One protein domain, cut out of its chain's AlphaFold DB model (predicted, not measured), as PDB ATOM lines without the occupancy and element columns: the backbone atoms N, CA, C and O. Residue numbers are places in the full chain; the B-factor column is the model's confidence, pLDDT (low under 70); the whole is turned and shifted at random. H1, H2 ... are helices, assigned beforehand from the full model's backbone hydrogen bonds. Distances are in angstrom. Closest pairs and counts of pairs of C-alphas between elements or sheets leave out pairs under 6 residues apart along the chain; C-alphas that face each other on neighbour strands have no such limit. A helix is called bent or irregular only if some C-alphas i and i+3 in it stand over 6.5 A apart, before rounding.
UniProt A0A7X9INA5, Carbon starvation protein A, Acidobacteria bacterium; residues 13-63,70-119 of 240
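What this domain is: This is residues 13 to 63 and 70 to 119 of the 240 residues of the protein "Carbon starvation protein A" of Acidobacteria bacterium (UniProt A0A7X9INA5). Two small helical lobes lie end to end as a rod, with a cut in the chain between them and no helix of one lobe touching a helix of the other. The first lobe is the helical hairpin H2 and H3 with the short H1 packed across it; in the second H4 and H6 cross, tiny H5 sits where the chain turns from one to the other, and residues 113 to 119 stick out. H3 and H4 run nearly in line on the two sides of the cut. The printed part has 101 residues with six named helices, H1 to H6 in order, and no named strand: all helix. It is extended, with a radius of gyration of the C-alphas of 21.6 A and spans of 64 by 28 by 17 A.

How they stand to each other: H1, residues 13 to 19, touches H2, residues 29 to 42, about perpendicular at 86 degrees; their closest C-alphas, of Leu 15 and Val 35, are 6.7 A apart. H3, residues 48 to 63, touches H1 with residues 51 to 55 alone, about perpendicular at 79 degrees, the closest C-alphas being those of Val 19 and Ala 52 at 4.6 A. H2 and H3 form a hairpin: they touch at a shallow tilt of 19 degrees, opposite ways, closest at the C-alphas of Ser 42 and Ala 48, 4.0 A. H4, residues 70 to 88, is apart from H3. With residues 82 to 87 alone H4 touches H5, residues 90 to 93; the closest C-alphas are those of Gly 86 and Lys 93, 4.2 A. H6, residues 98 to 117, touches H4 at a steep tilt of 55 degrees, opposite ways, through residues 100 to 109 of H6 and 74 to 82 of H4 alone; the C-alphas of Arg 78 and Thr 104 are closest, 5.6 A. H5 and H6 are close but not clearly touching, with the C-alphas of Leu 92 and Gly 100 at 5.6 A. The packing of the helices is mostly crossed. Every O i to N i+4 pair is within hydrogen-bond range in H1, H2 and H6, against 10 of 12 in H3 and 14 of 15 in H4; H5 is too short for such a pair.

Where its parts are: H1 begins at C-alpha 13, (-45.091, 60.747, -0.530), and measures 10.0 A. H2 is 19.7 A long and H3 23.7 A; H3 is irregular, with C-alphas 49 and 52 7.8 A apart. H4 begins at C-alpha 70, (-45.128, 27.554, 6.268), and is 26.7 A long. H5 measures 5.6 A. H6, 28.0 A, ends at C-alpha 117, (-59.499, 33.349, 5.362).

The domain as a whole: The two C-alphas farthest apart, of Pro 45 and Lys 90, are 64.8 A apart. Residues 64 to 69 are not printed, and C-alphas 63 and 70 are 10.5 A apart across the cut. Of the links that are printed whole, H1 to H2 is short and the others are tight. Mean pLDDT of the printed part is 84.7, and no printed residue is under 70.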
ATOM      1  N   PRO A  13     -45.245  60.551   0.912       80.12
ATOM      2  CA  PRO A  13     -45.091  60.747  -0.530       80.12
ATOM      3  C   PRO A  13     -43.628  60.627  -0.971       80.12
ATOM      4  O   PRO A  13     -43.345  59.991  -1.983       80.12
ATOM      5  N   ALA A  14     -42.700  61.172  -0.178       79.12
ATOM      6  CA  ALA A  14     -41.268  61.098  -0.449       79.12
ATOM      7  C   ALA A  14     -40.750  59.655  -0.344       79.12
ATOM      8  O   ALA A  14     -39.999  59.205  -1.204       79.12
ATOM      9  N   LEU A  15     -41.201  58.900   0.662       80.69
ATOM     10  CA  LEU A  15     -40.867  57.484   0.838       80.69
ATOM     11  C   LEU A  15     -41.455  56.611  -0.278       80.69
ATOM     12  O   LEU A  15     -40.760  55.739  -0.795       80.69
ATOM     13  N   SER A  16     -42.694  56.882  -0.705       81.38
ATOM     14  CA  SER A  16     -43.312  56.182  -1.844       81.38
ATOM     15  C   SER A  16     -42.528  56.424  -3.138       81.38
ATOM     16  O   SER A  16     -42.290  55.498  -3.911       81.38
ATOM     17  N   GLN A  17     -42.063  57.658  -3.355       80.62
ATOM     18  CA  GLN A  17     -41.236  58.009  -4.510       80.62
ATOM     19  C   GLN A  17     -39.844  57.360  -4.451       80.62
ATOM     20  O   GLN A  17     -39.339  56.904  -5.473       80.62
ATOM     21  N   LEU A  18     -39.243  57.286  -3.261       78.81
ATOM     22  CA  LEU A  18     -37.932  56.675  -3.028       78.81
ATOM     23  C   LEU A  18     -37.930  55.166  -3.314       78.81
ATOM     24  O   LEU A  18     -36.958  54.613  -3.829       78.81
ATOM     25  N   VAL A  19     -39.027  54.507  -2.954       81.44
ATOM     26  CA  VAL A  19     -39.237  53.074  -3.153       81.44
ATOM     27  C   VAL A  19     -39.743  52.757  -4.567       81.44
ATOM     28  O   VAL A  19     -39.485  51.668  -5.081       81.44
ATOM     29  N   GLY A  20     -40.424  53.707  -5.212       78.44
ATOM     30  CA  GLY A  20     -41.046  53.524  -6.525       78.44
ATOM     31  C   GLY A  20     -42.418  52.842  -6.470       78.44
ATOM     32  O   GLY A  20     -42.911  52.393  -7.501       78.44
ATOM     33  N   GLU A  21     -43.043  52.760  -5.292       81.50
ATOM     34  CA  GLU A  21     -44.350  52.129  -5.090       81.50
ATOM     35  C   GLU A  21     -45.183  52.911  -4.063       81.50
ATOM     36  O   GLU A  21     -44.650  53.528  -3.140       81.50
ATOM     37  N   ASN A  22     -46.511  52.884  -4.200       83.81
ATOM     38  CA  ASN A  22     -47.401  53.466  -3.202       83.81
ATOM     39  C   ASN A  22     -47.431  52.598  -1.932       83.81
ATOM     40  O   ASN A  22     -48.043  51.528  -1.914       83.81
ATOM     41  N   VAL A  23     -46.809  53.091  -0.860       81.88
ATOM     42  CA  VAL A  23     -46.750  52.394   0.436       81.88
ATOM     43  C   VAL A  23     -47.935  52.720   1.356       81.88
ATOM     44  O   VAL A  23     -48.061  52.154   2.446       81.88
ATOM     45  N   ALA A  24     -48.837  53.616   0.940       80.00
ATOM     46  CA  ALA A  24     -50.015  53.964   1.723       80.00
ATOM     47  C   ALA A  24     -50.928  52.745   1.935       80.00
ATOM     48  O   ALA A  24     -51.305  52.058   0.989       80.00
ATOM     49  N   GLY A  25     -51.316  52.495   3.190       74.38
ATOM     50  CA  GLY A  25     -52.186  51.368   3.542       74.38
ATOM     51  C   GLY A  25     -51.478  50.012   3.608       74.38
ATOM     52  O   GLY A  25     -52.146  48.997   3.775       74.38
ATOM     53  N   ARG A  26     -50.139  49.983   3.529       78.50
ATOM     54  CA  ARG A  26     -49.330  48.762   3.647       78.50
ATOM     55  C   ARG A  26     -48.375  48.798   4.858       78.50
ATOM     56  O   ARG A  26     -47.180  48.612   4.671       78.50
ATOM     57  N   PRO A  27     -48.840  49.016   6.107       70.69
ATOM     58  CA  PRO A  27     -47.966  49.191   7.277       70.69
ATOM     59  C   PRO A  27     -47.368  47.872   7.819       70.69
ATOM     60  O   PRO A  27     -47.105  47.750   9.013       70.69
ATOM     61  N   GLY A  28     -47.190  46.855   6.972       74.62
ATOM     62  CA  GLY A  28     -46.628  45.567   7.383       74.62
ATOM     63  C   GLY A  28     -45.163  45.681   7.812       74.62
ATOM     64  O   GLY A  28     -44.475  46.638   7.444       74.62
ATOM     65  N   GLY A  29     -44.675  44.681   8.556       77.31
ATOM     66  CA  GLY A  29     -43.272  44.595   8.985       77.31
ATOM     67  C   GLY A  29     -42.299  44.716   7.809       77.31
ATOM     68  O   GLY A  29     -41.456  45.611   7.819       77.31
ATOM     69  N   ALA A  30     -42.515  43.922   6.753       79.69
ATOM     70  CA  ALA A  30     -41.717  43.931   5.522       79.69
ATOM     71  C   ALA A  30     -41.629  45.296   4.855       79.69
ATOM     72  O   ALA A  30     -40.553  45.776   4.508       79.69
ATOM     73  N   VAL A  31     -42.789  45.929   4.676       84.62
ATOM     74  CA  VAL A  31     -42.904  47.198   3.960       84.62
ATOM     75  C   VAL A  31     -42.269  48.309   4.788       84.62
ATOM     76  O   VAL A  31     -41.514  49.112   4.254       84.62
ATOM     77  N   THR A  32     -42.494  48.316   6.104       85.19
ATOM     78  CA  THR A  32     -41.913  49.316   7.011       85.19
ATOM     79  C   THR A  32     -40.392  49.167   7.114       85.19
ATOM     80  O   THR A  32     -39.671  50.162   7.023       85.19
ATOM     81  N   LEU A  33     -39.888  47.935   7.241       86.38
ATOM     82  CA  LEU A  33     -38.453  47.644   7.255       86.38
ATOM     83  C   LEU A  33     -37.799  47.999   5.916       86.38
ATOM     84  O   LEU A  33     -36.758  48.654   5.902       86.38
ATOM     85  N   GLY A  34     -38.424  47.607   4.802       87.31
ATOM     86  CA  GLY A  34     -37.949  47.901   3.453       87.31
ATOM     87  C   GLY A  34     -37.865  49.404   3.204       87.31
ATOM     88  O   GLY A  34     -36.819  49.898   2.792       87.31
ATOM     89  N   VAL A  35     -38.920  50.151   3.541       87.38
ATOM     90  CA  VAL A  35     -38.941  51.620   3.456       87.38
ATOM     91  C   VAL A  35     -37.845  52.240   4.327       87.38
ATOM     92  O   VAL A  35     -37.131  53.130   3.864       87.38
ATOM     93  N   GLY A  36     -37.670  51.758   5.562       86.44
ATOM     94  CA  GLY A  36     -36.633  52.243   6.476       86.44
ATOM     95  C   GLY A  36     -35.213  52.000   5.957       86.44
ATOM     96  O   GLY A  36     -34.392  52.918   5.946       86.44
ATOM     97  N   MET A  37     -34.925  50.792   5.466       86.12
ATOM     98  CA  MET A  37     -33.630  50.459   4.861       86.12
ATOM     99  C   MET A  37     -33.364  51.291   3.607       86.12
ATOM    100  O   MET A  37     -32.288  51.876   3.479       86.12
ATOM    101  N   THR A  38     -34.351  51.408   2.718       86.56
ATOM    102  CA  THR A  38     -34.251  52.234   1.511       86.56
ATOM    103  C   THR A  38     -34.011  53.703   1.861       86.56
ATOM    104  O   THR A  38     -33.148  54.339   1.252       86.56
ATOM    105  N   PHE A  39     -34.669  54.233   2.898       86.25
ATOM    106  CA  PHE A  39     -34.415  55.582   3.407       86.25
ATOM    107  C   PHE A  39     -32.980  55.761   3.912       86.25
ATOM    108  O   PHE A  39     -32.309  56.708   3.500       86.25
ATOM    109  N   ILE A  40     -32.472  54.850   4.745       87.12
ATOM    110  CA  ILE A  40     -31.094  54.925   5.259       87.12
ATOM    111  C   ILE A  40     -30.087  54.836   4.104       87.12
ATOM    112  O   ILE A  40     -29.160  55.642   4.019       87.12
ATOM    113  N   PHE A  41     -30.281  53.899   3.177       85.81
ATOM    114  CA  PHE A  41     -29.351  53.668   2.070       85.81
ATOM    115  C   PHE A  41     -29.377  54.791   1.034       85.81
ATOM    116  O   PHE A  41     -28.352  55.065   0.412       85.81
ATOM    117  N   SER A  42     -30.492  55.517   0.917       83.44
ATOM    118  CA  SER A  42     -30.568  56.730   0.096       83.44
ATOM    119  C   SER A  42     -29.618  57.841   0.548       83.44
ATOM    120  O   SER A  42     -29.245  58.694  -0.256       83.44
ATOM    121  N   LYS A  43     -29.176  57.822   1.814       86.31
ATOM    122  CA  LYS A  43     -28.194  58.777   2.347       86.31
ATOM    123  C   LYS A  43     -26.752  58.431   1.963       86.31
ATOM    124  O   LYS A  43     -25.862  59.249   2.180       86.31
ATOM    125  N   ILE A  44     -26.510  57.251   1.386       87.75
ATOM    126  CA  ILE A  44     -25.188  56.797   0.949       87.75
ATOM    127  C   ILE A  44     -25.118  56.932  -0.585       87.75
ATOM    128  O   ILE A  44     -25.847  56.225  -1.281       87.75
ATOM    129  N   PRO A  45     -24.235  57.784  -1.151       82.25
ATOM    130  CA  PRO A  45     -24.254  58.140  -2.579       82.25
ATOM    131  C   PRO A  45     -24.212  56.954  -3.553       82.25
ATOM    132  O   PRO A  45     -24.861  56.981  -4.597       82.25
ATOM    133  N   PHE A  46     -23.471  55.898  -3.209       82.81
ATOM    134  CA  PHE A  46     -23.379  54.683  -4.024       82.81
ATOM    135  C   PHE A  46     -24.643  53.805  -3.943       82.81
ATOM    136  O   PHE A  46     -25.028  53.191  -4.936       82.81
ATOM    137  N   LEU A  47     -25.320  53.769  -2.790       81.69
ATOM    138  CA  LEU A  47     -26.490  52.913  -2.551       81.69
ATOM    139  C   LEU A  47     -27.819  53.593  -2.898       81.69
ATOM    140  O   LEU A  47     -28.819  52.904  -3.085       81.69
ATOM    141  N   ALA A  48     -27.839  54.919  -3.055       75.56
ATOM    142  CA  ALA A  48     -29.048  55.665  -3.394       75.56
ATOM    143  C   ALA A  48     -29.717  55.186  -4.694       75.56
ATOM    144  O   ALA A  48     -30.942  55.168  -4.791       75.56
ATOM    145  N   LYS A  49     -28.927  54.713  -5.667       80.25
ATOM    146  CA  LYS A  49     -29.432  54.151  -6.934       80.25
ATOM    147  C   LYS A  49     -30.085  52.772  -6.781       80.25
ATOM    148  O   LYS A  49     -30.781  52.331  -7.686       80.25
ATOM    149  N   LEU A  50     -29.863  52.095  -5.653       82.19
ATOM    150  CA  LEU A  50     -30.390  50.761  -5.358       82.19
ATOM    151  C   LEU A  50     -31.629  50.801  -4.452       82.19
ATOM    152  O   LEU A  50     -32.126  49.744  -4.082       82.19
ATOM    153  N   GLY A  51     -32.156  51.978  -4.098       78.25
ATOM    154  CA  GLY A  51     -33.252  52.109  -3.130       78.25
ATOM    155  C   GLY A  51     -34.476  51.236  -3.435       78.25
ATOM    156  O   GLY A  51     -34.926  50.483  -2.568       78.25
ATOM    157  N   ALA A  52     -34.963  51.264  -4.680       80.81
ATOM    158  CA  ALA A  52     -36.075  50.423  -5.122       80.81
ATOM    159  C   ALA A  52     -35.722  48.925  -5.098       80.81
ATOM    160  O   ALA A  52     -36.535  48.106  -4.674       80.81
ATOM    161  N   TYR A  53     -34.497  48.559  -5.497       85.50
ATOM    162  CA  TYR A  53     -34.019  47.174  -5.432       85.50
ATOM    163  C   TYR A  53     -33.997  46.657  -3.988       85.50
ATOM    164  O   TYR A  53     -34.487  45.566  -3.723       85.50
ATOM    165  N   ILE A  54     -33.489  47.459  -3.051       84.06
ATOM    166  CA  ILE A  54     -33.384  47.102  -1.632       84.06
ATOM    167  C   ILE A  54     -34.764  46.927  -1.003       84.06
ATOM    168  O   ILE A  54     -34.971  45.956  -0.280       84.06
ATOM    169  N   TYR A  55     -35.725  47.796  -1.323       88.25
ATOM    170  CA  TYR A  55     -37.099  47.627  -0.853       88.25
ATOM    171  C   TYR A  55     -37.693  46.294  -1.326       88.25
ATOM    172  O   TYR A  55     -38.151  45.500  -0.504       88.25
ATOM    173  N   HIS A  56     -37.638  46.013  -2.633       88.50
ATOM    174  CA  HIS A  56     -38.186  44.769  -3.180       88.50
ATOM    175  C   HIS A  56     -37.436  43.546  -2.650       88.50
ATOM    176  O   HIS A  56     -38.060  42.530  -2.359       88.50
ATOM    177  N   PHE A  57     -36.118  43.644  -2.468       88.19
ATOM    178  CA  PHE A  57     -35.317  42.592  -1.858       88.19
ATOM    179  C   PHE A  57     -35.785  42.275  -0.433       88.19
ATOM    180  O   PHE A  57     -36.005  41.107  -0.130       88.19
ATOM    181  N   VAL A  58     -35.991  43.283   0.422       88.06
ATOM    182  CA  VAL A  58     -36.462  43.083   1.806       88.06
ATOM    183  C   VAL A  58     -37.861  42.468   1.832       88.06
ATOM    184  O   VAL A  58     -38.095  41.512   2.572       88.06
ATOM    185  N   VAL A  59     -38.776  42.964   0.991       88.06
ATOM    186  CA  VAL A  59     -40.142  42.428   0.900       88.06
ATOM    187  C   VAL A  59     -40.140  40.970   0.426       88.06
ATOM    188  O   VAL A  59     -40.816  40.129   1.023       88.06
ATOM    189  N   LEU A  60     -39.356  40.641  -0.604       90.88
ATOM    190  CA  LEU A  60     -39.218  39.270  -1.108       90.88
ATOM    191  C   LEU A  60     -38.526  38.349  -0.103       90.88
ATOM    192  O   LEU A  60     -38.934  37.201   0.046       90.88
ATOM    193  N   PHE A  61     -37.498  38.838   0.591       89.38
ATOM    194  CA  PHE A  61     -36.790  38.090   1.624       89.38
ATOM    195  C   PHE A  61     -37.735  37.673   2.755       89.38
ATOM    196  O   PHE A  61     -37.758  36.498   3.127       89.38
ATOM    197  N   GLU A  62     -38.555  38.596   3.265       87.50
ATOM    198  CA  GLU A  62     -39.545  38.266   4.294       87.50
ATOM    199  C   GLU A  62     -40.606  37.298   3.762       87.50
ATOM    200  O   GLU A  62     -40.916  36.307   4.422       87.50
ATOM    201  N   ALA A  63     -41.116  37.524   2.548       89.06
ATOM    202  CA  ALA A  63     -42.081  36.619   1.930       89.06
ATOM    203  C   ALA A  63     -41.515  35.196   1.767       89.06
ATOM    204  O   ALA A  63     -42.200  34.220   2.071       89.06
ATOM    205  N   ILE A  70     -43.841  28.223   6.494       88.88
ATOM    206  CA  ILE A  70     -45.128  27.554   6.268       88.88
ATOM    207  C   ILE A  70     -44.917  26.186   5.614       88.88
ATOM    208  O   ILE A  70     -45.591  25.232   6.003       88.88
ATOM    209  N   ASP A  71     -43.971  26.049   4.686       90.88
ATOM    210  CA  ASP A  71     -43.610  24.762   4.081       90.88
ATOM    211  C   ASP A  71     -43.094  23.772   5.139       90.88
ATOM    212  O   ASP A  71     -43.663  22.690   5.341       90.88
ATOM    213  N   ALA A  72     -42.085  24.185   5.915       91.00
ATOM    214  CA  ALA A  72     -41.546  23.374   6.999       91.00
ATOM    215  C   ALA A  72     -42.616  23.047   8.056       91.00
ATOM    216  O   ALA A  72     -42.713  21.902   8.504       91.00
ATOM    217  N   GLY A  73     -43.447  24.027   8.413       89.62
ATOM    218  CA  GLY A  73     -44.548  23.883   9.361       89.62
ATOM    219  C   GLY A  73     -45.637  22.933   8.867       89.62
ATOM    220  O   GLY A  73     -46.111  22.105   9.637       89.62
ATOM    221  N   THR A  74     -45.990  22.974   7.582       91.44
ATOM    222  CA  THR A  74     -46.959  22.050   6.965       91.44
ATOM    223  C   THR A  74     -46.434  20.622   6.985       91.44
ATOM    224  O   THR A  74     -47.160  19.686   7.332       91.44
ATOM    225  N   ARG A  75     -45.144  20.446   6.692       90.12
ATOM    226  CA  ARG A  75     -44.480  19.144   6.758       90.12
ATOM    227  C   ARG A  75     -44.449  18.589   8.185       90.12
ATOM    228  O   ARG A  75     -44.833  17.440   8.390       90.12
ATOM    229  N   VAL A  76     -44.032  19.391   9.165       90.88
ATOM    230  CA  VAL A  76     -43.999  18.981  10.581       90.88
ATOM    231  C   VAL A  76     -45.409  18.732  11.115       90.88
ATOM    232  O   VAL A  76     -45.645  17.703  11.739       90.88
ATOM    233  N   GLY A  77     -46.364  19.612  10.816       91.31
ATOM    234  CA  GLY A  77     -47.764  19.465  11.214       91.31
ATOM    235  C   GLY A  77     -48.383  18.177  10.680       91.31
ATOM    236  O   GLY A  77     -49.079  17.479  11.413       91.31
ATOM    237  N   ARG A  78     -48.056  17.798   9.438       90.31
ATOM    238  CA  ARG A  78     -48.449  16.503   8.879       90.31
ATOM    239  C   ARG A  78     -47.884  15.340   9.689       90.31
ATOM    240  O   ARG A  78     -48.639  14.428  10.011       90.31
ATOM    241  N   TYR A  79     -46.592  15.361  10.023       89.94
ATOM    242  CA  TYR A  79     -45.983  14.298  10.827       89.94
ATOM    243  C   TYR A  79     -46.616  14.195  12.217       89.94
ATOM    244  O   TYR A  79     -46.963  13.095  12.636       89.94
ATOM    245  N   LEU A  80     -46.858  15.329  12.881       90.81
ATOM    246  CA  LEU A  80     -47.522  15.370  14.187       90.81
ATOM    247  C   LEU A  80     -48.956  14.831  14.117       90.81
ATOM    248  O   LEU A  80     -49.373  14.065  14.984       90.81
ATOM    249  N   LEU A  81     -49.706  15.181  13.069       90.44
ATOM    250  CA  LEU A  81     -51.067  14.685  12.866       90.44
ATOM    251  C   LEU A  81     -51.093  13.183  12.554       90.44
ATOM    252  O   LEU A  81     -51.964  12.471  13.048       90.44
ATOM    253  N   GLN A  82     -50.142  12.689  11.755       88.38
ATOM    254  CA  GLN A  82     -49.987  11.259  11.478       88.38
ATOM    255  C   GLN A  82     -49.605  10.478  12.738       88.38
ATOM    256  O   GLN A  82     -50.146   9.399  12.972       88.38
ATOM    257  N   GLU A  83     -48.719  11.023  13.570       87.88
ATOM    258  CA  GLU A  83     -48.304  10.403  14.827       87.88
ATOM    259  C   GLU A  83     -49.457  10.352  15.837       87.88
ATOM    260  O   GLU A  83     -49.788   9.274  16.334       87.88
ATOM    261  N   ALA A  84     -50.136  11.481  16.065       87.88
ATOM    262  CA  ALA A  84     -51.289  11.559  16.959       87.88
ATOM    263  C   ALA A  84     -52.463  10.697  16.462       87.88
ATOM    264  O   ALA A  84     -53.040   9.922  17.223       87.88
ATOM    265  N   GLY A  85     -52.787  10.772  15.167       85.31
ATOM    266  CA  GLY A  85     -53.819   9.942  14.543       85.31
ATOM    267  C   GLY A  85     -53.456   8.456  14.529       85.31
ATOM    268  O   GLY A  85     -54.336   7.605  14.660       85.31
ATOM    269  N   GLY A  86     -52.164   8.131  14.454       83.38
ATOM    270  CA  GLY A  86     -51.628   6.774  14.535       83.38
ATOM    271  C   GLY A  86     -51.862   6.084  15.881       83.38
ATOM    272  O   GLY A  86     -51.883   4.852  15.928       83.38
ATOM    273  N   LEU A  87     -52.082   6.851  16.957       85.25
ATOM    274  CA  LEU A  87     -52.474   6.321  18.271       85.25
ATOM    275  C   LEU A  87     -53.913   5.783  18.272       85.25
ATOM    276  O   LEU A  87     -54.208   4.838  19.000       85.25
ATOM    277  N   ILE A  88     -54.790   6.353  17.441       86.88
ATOM    278  CA  ILE A  88     -56.206   5.970  17.324       86.88
ATOM    279  C   ILE A  88     -56.396   4.957  16.184       86.88
ATOM    280  O   ILE A  88     -57.122   3.974  16.327       86.88
ATOM    281  N   TYR A  89     -55.715   5.163  15.054       82.25
ATOM    282  CA  TYR A  89     -55.824   4.336  13.855       82.25
ATOM    283  C   TYR A  89     -54.438   3.930  13.341       82.25
ATOM    284  O   TYR A  89     -53.733   4.699  12.689       82.25
ATOM    285  N   LYS A  90     -54.054   2.677  13.612       78.12
ATOM    286  CA  LYS A  90     -52.698   2.142  13.374       78.12
ATOM    287  C   LYS A  90     -52.134   2.388  11.958       78.12
ATOM    288  O   LYS A  90     -50.943   2.687  11.874       78.12
ATOM    289  N   PRO A  91     -52.912   2.316  10.855       78.31
ATOM    290  CA  PRO A  91     -52.384   2.601   9.517       78.31
ATOM    291  C   PRO A  91     -51.899   4.044   9.304       78.31
ATOM    292  O   PRO A  91     -51.010   4.250   8.483       78.31
ATOM    293  N   LEU A  92     -52.398   5.032  10.064       75.75
ATOM    294  CA  LEU A  92     -51.916   6.425   9.986       75.75
ATOM    295  C   LEU A  92     -50.478   6.590  10.485       75.75
ATOM    296  O   LEU A  92     -49.797   7.525  10.071       75.75
ATOM    297  N   LYS A  93     -49.997   5.658  11.315       76.12
ATOM    298  CA  LYS A  93     -48.607   5.633  11.778       76.12
ATOM    299  C   LYS A  93     -47.628   5.255  10.658       76.12
ATOM    300  O   LYS A  93     -46.434   5.517  10.773       76.12
ATOM    301  N   ASN A  94     -48.106   4.624   9.581       77.19
ATOM    302  CA  ASN A  94     -47.260   4.262   8.452       77.19
ATOM    303  C   ASN A  94     -47.007   5.492   7.569       77.19
ATOM    304  O   ASN A  94     -47.867   5.920   6.799       77.19
ATOM    305  N   THR A  95     -45.787   6.023   7.636       72.19
ATOM    306  CA  THR A  95     -45.349   7.192   6.861       72.19
ATOM    307  C   THR A  95     -45.335   6.976   5.350       72.19
ATOM    308  O   THR A  95     -45.257   7.961   4.623       72.19
ATOM    309  N   ASN A  96     -45.446   5.730   4.874       79.62
ATOM    310  CA  ASN A  96     -45.510   5.384   3.450       79.62
ATOM    311  C   ASN A  96     -46.946   5.122   2.961       79.62
ATOM    312  O   ASN A  96     -47.157   4.772   1.798       79.62
ATOM    313  N   TRP A  97     -47.952   5.261   3.829       83.00
ATOM    314  CA  TRP A  97     -49.345   5.030   3.464       83.00
ATOM    315  C   TRP A  97     -49.940   6.254   2.756       83.00
ATOM    316  O   TRP A  97     -50.390   7.212   3.387       83.00
ATOM    317  N   TRP A  98     -49.946   6.204   1.422       86.56
ATOM    318  CA  TRP A  98     -50.391   7.283   0.531       86.56
ATOM    319  C   TRP A  98     -51.739   7.927   0.898       86.56
ATOM    320  O   TRP A  98     -51.784   9.156   0.968       86.56
ATOM    321  N   PRO A  99     -52.817   7.175   1.203       85.56
ATOM    322  CA  PRO A  99     -54.086   7.785   1.603       85.56
ATOM    323  C   PRO A  99     -53.969   8.627   2.879       85.56
ATOM    324  O   PRO A  99     -54.511   9.728   2.946       85.56
ATOM    325  N   GLY A 100     -53.207   8.153   3.871       83.62
ATOM    326  CA  GLY A 100     -52.958   8.888   5.108       83.62
ATOM    327  C   GLY A 100     -52.123  10.142   4.882       83.62
ATOM    328  O   GLY A 100     -52.415  11.180   5.472       83.62
ATOM    329  N   ILE A 101     -51.119  10.074   4.004       86.75
ATOM    330  CA  ILE A 101     -50.306  11.237   3.618       86.75
ATOM    331  C   ILE A 101     -51.188  12.291   2.947       86.75
ATOM    332  O   ILE A 101     -51.152  13.447   3.358       86.75
ATOM    333  N   ILE A 102     -51.996  11.906   1.956       89.88
ATOM    334  CA  ILE A 102     -52.872  12.834   1.223       89.88
ATOM    335  C   ILE A 102     -53.881  13.473   2.179       89.88
ATOM    336  O   ILE A 102     -54.002  14.697   2.205       89.88
ATOM    337  N   PHE A 103     -54.546  12.671   3.011       90.62
ATOM    338  CA  PHE A 103     -55.549  13.165   3.951       90.62
ATOM    339  C   PHE A 103     -54.961  14.148   4.972       90.62
ATOM    340  O   PHE A 103     -55.477  15.250   5.147       90.62
ATOM    341  N   THR A 104     -53.852  13.784   5.619       90.69
ATOM    342  CA  THR A 104     -53.213  14.652   6.623       90.69
ATOM    343  C   THR A 104     -52.603  15.908   5.995       90.69
ATOM    344  O   THR A 104     -52.726  16.988   6.570       90.69
ATOM    345  N   SER A 105     -52.027  15.812   4.789       90.75
ATOM    346  CA  SER A 105     -51.538  16.978   4.030       90.75
ATOM    347  C   SER A 105     -52.673  17.927   3.667       90.75
ATOM    348  O   SER A 105     -52.534  19.140   3.834       90.75
ATOM    349  N   PHE A 106     -53.800  17.382   3.200       93.00
ATOM    350  CA  PHE A 106     -54.989  18.160   2.876       93.00
ATOM    351  C   PHE A 106     -55.517  18.879   4.118       93.00
ATOM    352  O   PHE A 106     -55.753  20.080   4.059       93.00
ATOM    353  N   LEU A 107     -55.623  18.187   5.256       93.81
ATOM    354  CA  LEU A 107     -56.153  18.765   6.492       93.81
ATOM    355  C   LEU A 107     -55.283  19.917   7.011       93.81
ATOM    356  O   LEU A 107     -55.807  20.977   7.354       93.81
ATOM    357  N   ILE A 108     -53.958  19.745   7.029       93.44
ATOM    358  CA  ILE A 108     -53.036  20.807   7.458       93.44
ATOM    359  C   ILE A 108     -53.052  21.981   6.469       93.44
ATOM    360  O   ILE A 108     -53.164  23.129   6.895       93.44
ATOM    361  N   SER A 109     -53.018  21.717   5.159       92.25
ATOM    362  CA  SER A 109     -53.079  22.777   4.137       92.25
ATOM    363  C   SER A 109     -54.401  23.547   4.193       92.25
ATOM    364  O   SER A 109     -54.417  24.774   4.117       92.25
ATOM    365  N   PHE A 110     -55.514  22.840   4.396       92.06
ATOM    366  CA  PHE A 110     -56.829  23.441   4.592       92.06
ATOM    367  C   PHE A 110     -56.872  24.291   5.865       92.06
ATOM    368  O   PHE A 110     -57.412  25.391   5.841       92.06
ATOM    369  N   SER A 111     -56.253  23.829   6.957       89.19
ATOM    370  CA  SER A 111     -56.165  24.588   8.213       89.19
ATOM    371  C   SER A 111     -55.405  25.904   8.027       89.19
ATOM    372  O   SER A 111     -55.861  26.943   8.503       89.19
ATOM    373  N   TRP A 112     -54.299  25.903   7.272       87.56
ATOM    374  CA  TRP A 112     -53.619  27.140   6.874       87.56
ATOM    375  C   TRP A 112     -54.522  28.054   6.041       87.56
ATOM    376  O   TRP A 112     -54.629  29.242   6.345       87.56
ATOM    377  N   GLY A 113     -55.215  27.509   5.034       87.38
ATOM    378  CA  GLY A 113     -56.168  28.270   4.218       87.38
ATOM    379  C   GLY A 113     -57.295  28.895   5.048       87.38
ATOM    380  O   GLY A 113     -57.632  30.062   4.857       87.38
ATOM    381  N   TYR A 114     -57.820  28.154   6.024       87.00
ATOM    382  CA  TYR A 114     -58.830  28.639   6.962       87.00
ATOM    383  C   TYR A 114     -58.304  29.778   7.845       87.00
ATOM    384  O   TYR A 114     -58.995  30.780   8.022       87.00
ATOM    385  N   LEU A 115     -57.070  29.677   8.351       82.94
ATOM    386  CA  LEU A 115     -56.439  30.747   9.131       82.94
ATOM    387  C   LEU A 115     -56.254  32.033   8.315       82.94
ATOM    388  O   LEU A 115     -56.487  33.125   8.838       82.94
ATOM    389  N   VAL A 116     -55.871  31.908   7.038       82.88
ATOM    390  CA  VAL A 116     -55.748  33.047   6.113       82.88
ATOM    391  C   VAL A 116     -57.112  33.679   5.849       82.88
ATOM    392  O   VAL A 116     -57.244  34.898   5.941       82.88
ATOM    393  N   TYR A 117     -58.137  32.865   5.588       83.50
ATOM    394  CA  TYR A 117     -59.499  33.349   5.362       83.50
ATOM    395  C   TYR A 117     -60.087  34.050   6.598       83.50
ATOM    396  O   TYR A 117     -60.739  35.083   6.476       83.50
ATOM    397  N   GLY A 118     -59.830  33.516   7.797       77.12
ATOM    398  CA  GLY A 118     -60.337  34.056   9.061       77.12
ATOM    399  C   GLY A 118     -59.636  35.327   9.556       77.12
ATOM    400  O   GLY A 118     -60.070  35.897  10.554       77.12
ATOM    401  N   GLY A 119     -58.546  35.767   8.917       70.44
ATOM    402  CA  GLY A 119     -57.839  37.005   9.272       70.44
ATOM    403  C   GLY A 119     -57.134  36.995  10.636       70.44
ATOM    404  O   GLY A 119     -56.621  38.022  11.069       70.44
TER     405      GLY A 119